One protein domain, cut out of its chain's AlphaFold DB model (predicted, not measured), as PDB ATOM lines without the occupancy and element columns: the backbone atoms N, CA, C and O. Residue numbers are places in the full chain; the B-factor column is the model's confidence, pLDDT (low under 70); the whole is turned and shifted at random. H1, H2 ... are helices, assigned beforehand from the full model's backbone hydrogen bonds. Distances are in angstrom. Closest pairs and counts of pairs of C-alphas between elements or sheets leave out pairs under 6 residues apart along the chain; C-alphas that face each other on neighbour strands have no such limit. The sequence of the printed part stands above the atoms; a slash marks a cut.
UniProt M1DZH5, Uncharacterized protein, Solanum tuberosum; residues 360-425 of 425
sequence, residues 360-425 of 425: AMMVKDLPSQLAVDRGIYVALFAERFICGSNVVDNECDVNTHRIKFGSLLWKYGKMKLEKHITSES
ATOM      1  N   ALA A 360     280.956 334.820 301.217       82.50
ATOM      2  CA  ALA A 360     282.283 334.366 300.831       82.50
ATOM      3  C   ALA A 360     283.335 335.365 301.330       82.50
ATOM      4  O   ALA A 360     283.451 336.476 300.811       82.50
ATOM      5  N   MET A 361     284.117 334.964 302.332       83.25
ATOM      6  CA  MET A 361     285.239 335.753 302.834       83.25
ATOM      7  C   MET A 361     286.549 335.237 302.237       83.25
ATOM      8  O   MET A 361     286.926 334.085 302.443       83.25
ATOM      9  N   MET A 362     287.259 336.107 301.522       85.50
ATOM     10  CA  MET A 362     288.630 335.835 301.096       85.50
ATOM     11  C   MET A 362     289.577 336.215 302.230       85.50
ATOM     12  O   MET A 362     289.730 337.398 302.538       85.50
ATOM     13  N   VAL A 363     290.212 335.219 302.842       84.69
ATOM     14  CA  VAL A 363     291.244 335.453 303.857       84.69
ATOM     15  C   VAL A 363     292.545 335.815 303.148       84.69
ATOM     16  O   VAL A 363     293.057 335.045 302.335       84.69
ATOM     17  N   LYS A 364     293.040 337.025 303.415       84.88
ATOM     18  CA  LYS A 364     294.326 337.526 302.918       84.88
ATOM     19  C   LYS A 364     295.431 337.210 303.930       84.88
ATOM     20  O   LYS A 364     295.144 336.787 305.044       84.88
ATOM     21  N   ASP A 365     296.680 337.396 303.512       83.12
ATOM     22  CA  ASP A 365     297.862 337.327 304.385       83.12
ATOM     23  C   ASP A 365     298.141 335.944 305.001       83.12
ATOM     24  O   ASP A 365     298.792 335.822 306.034       83.12
ATOM     25  N   LEU A 366     297.687 334.874 304.339       81.62
ATOM     26  CA  LEU A 366     298.087 333.515 304.695       81.62
ATOM     27  C   LEU A 366     299.572 333.287 304.369       81.62
ATOM     28  O   LEU A 366     300.061 333.800 303.356       81.62
ATOM     29  N   PRO A 367     300.289 332.486 305.180       81.00
ATOM     30  CA  PRO A 367     301.691 332.193 304.934       81.00
ATOM     31  C   PRO A 367     301.871 331.575 303.544       81.00
ATOM     32  O   PRO A 367     301.140 330.663 303.142       81.00
ATOM     33  N   SER A 368     302.843 332.096 302.792       79.88
ATOM     34  CA  SER A 368     303.130 331.625 301.440       79.88
ATOM     35  C   SER A 368     303.596 330.175 301.478       79.88
ATOM     36  O   SER A 368     304.535 329.829 302.195       79.88
ATOM     37  N   GLN A 369     302.963 329.331 300.673       78.19
ATOM     38  CA  GLN A 369     303.286 327.916 300.593       78.19
ATOM     39  C   GLN A 369     304.715 327.710 300.045       78.19
ATOM     40  O   GLN A 369     304.957 327.932 298.862       78.19
ATOM     41  N   LEU A 370     305.648 327.243 300.885       67.75
ATOM     42  CA  LEU A 370     307.058 327.038 300.501       67.75
ATOM     43  C   LEU A 370     307.356 325.680 299.820       67.75
ATOM     44  O   LEU A 370     308.390 325.542 299.175       67.75
ATOM     45  N   ALA A 371     306.484 324.669 299.947       74.62
ATOM     46  CA  ALA A 371     306.747 323.288 299.494       74.62
ATOM     47  C   ALA A 371     305.459 322.532 299.101       74.62
ATOM     48  O   ALA A 371     304.387 323.124 299.061       74.62
ATOM     49  N   VAL A 372     305.517 321.213 298.858       75.31
ATOM     50  CA  VAL A 372     304.382 320.330 298.461       75.31
ATOM     51  C   VAL A 372     303.335 320.104 299.584       75.31
ATOM     52  O   VAL A 372     302.499 319.209 299.516       75.31
ATOM     53  N   ASP A 373     303.327 320.945 300.617       83.50
ATOM     54  CA  ASP A 373     302.613 320.744 301.884       83.50
ATOM     55  C   ASP A 373     301.199 321.344 301.945       83.50
ATOM     56  O   ASP A 373     300.725 321.708 303.021       83.50
ATOM     57  N   ARG A 374     300.479 321.432 300.816       87.38
ATOM     58  CA  ARG A 374     299.135 322.062 300.753       87.38
ATOM     59  C   ARG A 374     298.191 321.579 301.848       87.38
ATOM     60  O   ARG A 374     297.505 322.384 302.468       87.38
ATOM     61  N   GLY A 375     298.179 320.269 302.096       88.19
ATOM     62  CA  GLY A 375     297.311 319.665 303.106       88.19
ATOM     63  C   GLY A 375     297.605 320.154 304.525       88.19
ATOM     64  O   GLY A 375     296.673 320.341 305.300       88.19
ATOM     65  N   ILE A 376     298.874 320.419 304.848       89.19
ATOM     66  CA  ILE A 376     299.281 320.894 306.175       89.19
ATOM     67  C   ILE A 376     298.797 322.326 306.388       89.19
ATOM     68  O   ILE A 376     298.201 322.599 307.421       89.19
ATOM     69  N   TYR A 377     298.960 323.209 305.398       88.81
ATOM     70  CA  TYR A 377     298.465 324.589 305.475       88.81
ATOM     71  C   TYR A 377     296.936 324.662 305.585       88.81
ATOM     72  O   TYR A 377     296.421 325.476 306.347       88.81
ATOM     73  N   VAL A 378     296.200 323.792 304.882       89.94
ATOM     74  CA  VAL A 378     294.732 323.708 305.009       89.94
ATOM     75  C   VAL A 378     294.323 323.224 306.402       89.94
ATOM     76  O   VAL A 378     293.419 323.799 307.003       89.94
ATOM     77  N   ALA A 379     294.992 322.197 306.935       90.38
ATOM     78  CA  ALA A 379     294.716 321.680 308.275       90.38
ATOM     79  C   ALA A 379     295.048 322.706 309.371       90.38
ATOM     80  O   ALA A 379     294.254 322.905 310.284       90.38
ATOM     81  N   LEU A 380     296.175 323.408 309.234       88.44
ATOM     82  CA  LEU A 380     296.567 324.545 310.071       88.44
ATOM     83  C   LEU A 380     295.529 325.664 310.045       88.44
ATOM     84  O   LEU A 380     295.134 326.165 311.092       88.44
ATOM     85  N   PHE A 381     295.084 326.056 308.849       88.38
ATOM     86  CA  PHE A 381     294.069 327.089 308.695       88.38
ATOM     87  C   PHE A 381     292.763 326.683 309.383       88.38
ATOM     88  O   PHE A 381     292.200 327.475 310.133       88.38
ATOM     89  N   ALA A 382     292.315 325.440 309.186       90.00
ATOM     90  CA  ALA A 382     291.132 324.910 309.854       90.00
ATOM     91  C   ALA A 382     291.291 324.888 311.384       90.00
ATOM     92  O   ALA A 382     290.390 325.327 312.090       90.00
ATOM     93  N   GLU A 383     292.438 324.436 311.897       87.81
ATOM     94  CA  GLU A 383     292.738 324.436 313.333       87.81
ATOM     95  C   GLU A 383     292.675 325.853 313.920       87.81
ATOM     96  O   GLU A 383     292.004 326.073 314.928       87.81
ATOM     97  N   ARG A 384     293.305 326.833 313.261       85.81
ATOM     98  CA  ARG A 384     293.287 328.242 313.686       85.81
ATOM     99  C   ARG A 384     291.884 328.839 313.633       85.81
ATOM    100  O   ARG A 384     291.496 329.535 314.569       85.81
ATOM    101  N   PHE A 385     291.132 328.533 312.576       85.81
ATOM    102  CA  PHE A 385     289.749 328.973 312.407       85.81
ATOM    103  C   PHE A 385     288.852 328.441 313.530       85.81
ATOM    104  O   PHE A 385     288.110 329.212 314.132       85.81
ATOM    105  N   ILE A 386     288.961 327.150 313.857       85.25
ATOM    106  CA  ILE A 386     288.200 326.518 314.947       85.25
ATOM    107  C   ILE A 386     288.601 327.106 316.307       85.25
ATOM    108  O   ILE A 386     287.737 327.368 317.137       85.25
ATOM    109  N   CYS A 387     289.894 327.356 316.527       83.44
ATOM    110  CA  CYS A 387     290.390 327.927 317.781       83.44
ATOM    111  C   CYS A 387     290.144 329.442 317.917       83.44
ATOM    112  O   CYS A 387     290.499 330.012 318.947       83.44
ATOM    113  N   GLY A 388     289.608 330.118 316.893       83.56
ATOM    114  CA  GLY A 388     289.431 331.576 316.894       83.56
ATOM    115  C   GLY A 388     290.746 332.363 317.011       83.56
ATOM    116  O   GLY A 388     290.755 333.487 317.511       83.56
ATOM    117  N   SER A 389     291.873 331.769 316.603       81.38
ATOM    118  CA  SER A 389     293.197 332.388 316.712       81.38
ATOM    119  C   SER A 389     293.492 333.224 315.467       81.38
ATOM    120  O   SER A 389     293.628 332.692 314.365       81.38
ATOM    121  N   ASN A 390     293.612 334.540 315.653       69.81
ATOM    122  CA  ASN A 390     293.728 335.520 314.563       69.81
ATOM    123  C   ASN A 390     295.176 335.831 314.151       69.81
ATOM    124  O   ASN A 390     295.399 336.697 313.307       69.81
ATOM    125  N   VAL A 391     296.168 335.187 314.767       57.25
ATOM    126  CA  VAL A 391     297.572 335.549 314.565       57.25
ATOM    127  C   VAL A 391     298.192 334.594 313.562       57.25
ATOM    128  O   VAL A 391     298.392 333.408 313.831       57.25
ATOM    129  N   VAL A 392     298.491 335.138 312.384       61.19
ATOM    130  CA  VAL A 392     299.454 334.549 311.458       61.19
ATOM    131  C   VAL A 392     300.812 334.669 312.139       61.19
ATOM    132  O   VAL A 392     301.522 335.659 311.981       61.19
ATOM    133  N   ASP A 393     301.143 333.691 312.980       65.12
ATOM    134  CA  ASP A 393     302.505 333.543 313.465       65.12
ATOM    135  C   ASP A 393     303.366 333.297 312.221       65.12
ATOM    136  O   ASP A 393     303.250 332.260 311.562       65.12
ATOM    137  N   ASN A 394     304.199 334.278 311.866       64.75
ATOM    138  CA  ASN A 394     305.073 334.221 310.687       64.75
ATOM    139  C   ASN A 394     306.073 333.049 310.743       64.75
ATOM    140  O   ASN A 394     306.735 332.746 309.754       64.75
ATOM    141  N   GLU A 395     306.160 332.372 311.884       72.75
ATOM    142  CA  GLU A 395     307.029 331.236 312.157       72.75
ATOM    143  C   GLU A 395     306.216 329.931 312.209       72.75
ATOM    144  O   GLU A 395     306.162 329.209 313.204       72.75
ATOM    145  N   CYS A 396     305.514 329.628 311.115       79.31
ATOM    146  CA  CYS A 396     304.840 328.343 310.981       79.31
ATOM    147  C   CYS A 396     305.876 327.233 310.752       79.31
ATOM    148  O   CYS A 396     306.341 327.019 309.629       79.31
ATOM    149  N   ASP A 397     306.224 326.491 311.807       86.44
ATOM    150  CA  ASP A 397     307.014 325.271 311.658       86.44
ATOM    151  C   ASP A 397     306.154 324.152 311.046       86.44
ATOM    152  O   ASP A 397     305.428 323.409 311.723       86.44
ATOM    153  N   VAL A 398     306.246 324.043 309.720       87.00
ATOM    154  CA  VAL A 398     305.564 323.029 308.909       87.00
ATOM    155  C   VAL A 398     305.936 321.612 309.354       87.00
ATOM    156  O   VAL A 398     305.079 320.727 309.335       87.00
ATOM    157  N   ASN A 399     307.179 321.373 309.788       87.00
ATOM    158  CA  ASN A 399     307.617 320.038 310.200       87.00
ATOM    159  C   ASN A 399     306.967 319.616 311.517       87.00
ATOM    160  O   ASN A 399     306.502 318.479 311.624       87.00
ATOM    161  N   THR A 400     306.853 320.534 312.479       88.19
ATOM    162  CA  THR A 400     306.124 320.276 313.728       88.19
ATOM    163  C   THR A 400     304.664 319.909 313.454       88.19
ATOM    164  O   THR A 400     304.167 318.905 313.970       88.19
ATOM    165  N   HIS A 401     303.990 320.639 312.559       88.19
ATOM    166  CA  HIS A 401     302.603 320.331 312.191       88.19
ATOM    167  C   HIS A 401     302.476 319.019 311.413       88.19
ATOM    168  O   HIS A 401     301.536 318.256 311.645       88.19
ATOM    169  N   ARG A 402     303.443 318.696 310.546       88.38
ATOM    170  CA  ARG A 402     303.495 317.403 309.850       88.38
ATOM    171  C   ARG A 402     303.543 316.245 310.842       88.38
ATOM    172  O   ARG A 402     302.781 315.291 310.700       88.38
ATOM    173  N   ILE A 403     304.422 316.335 311.839       88.69
ATOM    174  CA  ILE A 403     304.561 315.311 312.880       88.69
ATOM    175  C   ILE A 403     303.264 315.222 313.686       88.69
ATOM    176  O   ILE A 403     302.716 314.131 313.819       88.69
ATOM    177  N   LYS A 404     302.716 316.360 314.136       91.19
ATOM    178  CA  LYS A 404     301.462 316.423 314.902       91.19
ATOM    179  C   LYS A 404     300.304 315.737 314.172       91.19
ATOM    180  O   LYS A 404     299.693 314.814 314.713       91.19
ATOM    181  N   PHE A 405     300.020 316.145 312.935       89.56
ATOM    182  CA  PHE A 405     298.920 315.571 312.156       89.56
ATOM    183  C   PHE A 405     299.186 314.113 311.763       89.56
ATOM    184  O   PHE A 405     298.265 313.296 311.797       89.56
ATOM    185  N   GLY A 406     300.439 313.755 311.462       89.88
ATOM    186  CA  GLY A 406     300.837 312.370 311.205       89.88
ATOM    187  C   GLY A 406     300.593 311.453 312.407       89.88
ATOM    188  O   GLY A 406     299.994 310.387 312.257       89.88
ATOM    189  N   SER A 407     300.982 311.883 313.611       90.00
ATOM    190  CA  SER A 407     300.749 311.145 314.858       90.00
ATOM    191  C   SER A 407     299.263 311.009 315.183       90.00
ATOM    192  O   SER A 407     298.828 309.930 315.593       90.00
ATOM    193  N   LEU A 408     298.476 312.065 314.959       87.69
ATOM    194  CA  LEU A 408     297.025 312.035 315.150       87.69
ATOM    195  C   LEU A 408     296.369 311.000 314.225       87.69
ATOM    196  O   LEU A 408     295.618 310.139 314.687       87.69
ATOM    197  N   LEU A 409     296.703 311.041 312.931       88.25
ATOM    198  CA  LEU A 409     296.165 310.117 311.934       88.25
ATOM    199  C   LEU A 409     296.576 308.669 312.226       88.25
ATOM    200  O   LEU A 409     295.752 307.760 312.118       88.25
ATOM    201  N   TRP A 410     297.826 308.452 312.640       89.31
ATOM    202  CA  TRP A 410     298.316 307.138 313.048       89.31
ATOM    203  C   TRP A 410     297.548 306.591 314.255       89.31
ATOM    204  O   TRP A 410     297.040 305.471 314.195       89.31
ATOM    205  N   LYS A 411     297.413 307.383 315.329       90.12
ATOM    206  CA  LYS A 411     296.674 306.995 316.543       90.12
ATOM    207  C   LYS A 411     295.223 306.658 316.213       90.12
ATOM    208  O   LYS A 411     294.695 305.650 316.678       90.12
ATOM    209  N   TYR A 412     294.605 307.466 315.363       88.12
ATOM    210  CA  TYR A 412     293.250 307.239 314.891       88.12
ATOM    211  C   TYR A 412     293.121 305.949 314.059       88.12
ATOM    212  O   TYR A 412     292.227 305.138 314.311       88.12
ATOM    213  N   GLY A 413     294.039 305.703 313.118       86.06
ATOM    214  CA  GLY A 413     294.075 304.466 312.332       86.06
ATOM    215  C   GLY A 413     294.279 303.223 313.203       86.06
ATOM    216  O   GLY A 413     293.583 302.221 313.035       86.06
ATOM    217  N   LYS A 414     295.172 303.315 314.195       87.19
ATOM    218  CA  LYS A 414     295.398 302.281 315.212       87.19
ATOM    219  C   LYS A 414     294.143 301.994 316.033       87.19
ATOM    220  O   LYS A 414     293.759 300.834 316.141       87.19
ATOM    221  N   MET A 415     293.470 303.033 316.525       91.38
ATOM    222  CA  MET A 415     292.209 302.897 317.257       91.38
ATOM    223  C   MET A 415     291.138 302.195 316.411       91.38
ATOM    224  O   MET A 415     290.443 301.314 316.916       91.38
ATOM    225  N   LYS A 416     290.996 302.560 315.129       86.62
ATOM    226  CA  LYS A 416     290.041 301.902 314.224       86.62
ATOM    227  C   LYS A 416     290.342 300.418 314.039       86.62
ATOM    228  O   LYS A 416     289.414 299.611 314.043       86.62
ATOM    229  N   LEU A 417     291.621 300.074 313.894       80.94
ATOM    230  CA  LEU A 417     292.061 298.692 313.733       80.94
ATOM    231  C   LEU A 417     291.765 297.858 314.987       80.94
ATOM    232  O   LEU A 417     291.213 296.770 314.874       80.94
ATOM    233  N   GLU A 418     292.092 298.386 316.167       86.50
ATOM    234  CA  GLU A 418     291.902 297.700 317.453       86.50
ATOM    235  C   GLU A 418     290.426 297.516 317.809       86.50
ATOM    236  O   GLU A 418     290.041 296.484 318.346       86.50
ATOM    237  N   LYS A 419     289.579 298.494 317.473       87.25
ATOM    238  CA  LYS A 419     288.139 298.428 317.750       87.25
ATOM    239  C   LYS A 419     287.341 297.676 316.677       87.25
ATOM    240  O   LYS A 419     286.119 297.629 316.775       87.25
ATOM    241  N   HIS A 420     287.999 297.122 315.652       81.62
ATOM    242  CA  HIS A 420     287.353 296.483 314.497       81.62
ATOM    243  C   HIS A 420     286.255 297.347 313.848       81.62
ATOM    244  O   HIS A 420     285.265 296.835 313.328       81.62
ATOM    245  N   ILE A 421     286.423 298.672 313.865       77.38
ATOM    246  CA  ILE A 421     285.429 299.596 313.318       77.38
ATOM    247  C   ILE A 421     285.623 299.642 311.808       77.38
ATOM    248  O   ILE A 421     286.481 300.356 311.281       77.38
ATOM    249  N   THR A 422     284.818 298.861 311.097       66.88
ATOM    250  CA  THR A 422     284.660 299.002 309.652       66.88
ATOM    251  C   THR A 422     283.985 300.333 309.368       66.88
ATOM    252  O   THR A 422     282.915 300.620 309.896       66.88
ATOM    253  N   SER A 423     284.627 301.167 308.549       63.81
ATOM    254  CA  SER A 423     283.970 302.377 308.055       63.81
ATOM    255  C   SER A 423     282.825 301.943 307.143       63.81
ATOM    256  O   SER A 423     283.056 301.133 306.244       63.81
ATOM    257  N   GLU A 424     281.604 302.405 307.417       51.59
ATOM    258  CA  GLU A 424     280.459 302.140 306.543       51.59
ATOM    259  C   GLU A 424     280.754 302.706 305.148       51.59
ATOM    260  O   GLU A 424     281.279 303.815 305.016       51.59
ATOM    261  N   SER A 425     280.510 301.877 304.132       39.47
ATOM    262  CA  SER A 425     280.856 302.105 302.724       39.47
ATOM    263  C   SER A 425     279.897 303.029 301.996       39.47
ATOM    264  O   SER A 425     278.680 302.839 302.222       39.47
TER     265      SER A 425
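AT A GLANCE: This is residues 360 to 425 of the 425 residues of an uncharacterized protein of Solanum tuberosum (UniProt M1DZH5). Two helices meet near their beginnings in a loose L, the short H1 as one limb and the long H2 as the other; the far part of H2 sticks out as a bare arm at residues 406 to 412 and 414 to 418, and residues 419 and 420, just after H2, stand free with it. A stretch with no named element, residues 360 to 373, leads into H1, and a long loop folds back from H1 to H2. The printed part has 66 residues, H1 then H2, no named strand, class all helix; it is loose, radius of gyration of the C-alphas 15.2 A, spanning 43 by 29 by 21 A.

IN THESE COORDINATES: Find C-alpha 374 at (299.135, 322.062, 300.753); from there H1, residues 374 to 386, runs 18.5 A. H2, residues 398 to 418, runs 30.0 A to C-alpha 418 at (291.902, 297.700, 317.453).

HOW THE PARTS SIT: Look at residues 376 to 380 of H1 and 398 to 402 of H2: with these alone the helices touch, the closest C-alphas, of Ile 376 and Arg 402, being 6.6 A apart. Their lines are about perpendicular, at 84 degrees. In H1 and H2 every O i to N i+4 pair is within hydrogen-bond range.

THE WHOLE: The farthest C-alphas, of Asp 365 and His 420, are 43.4 A apart. The printed part has no cut, and the 11-residue link is long. Confidence is under 70 at residues 370, 390 to 394 and 422 to 425.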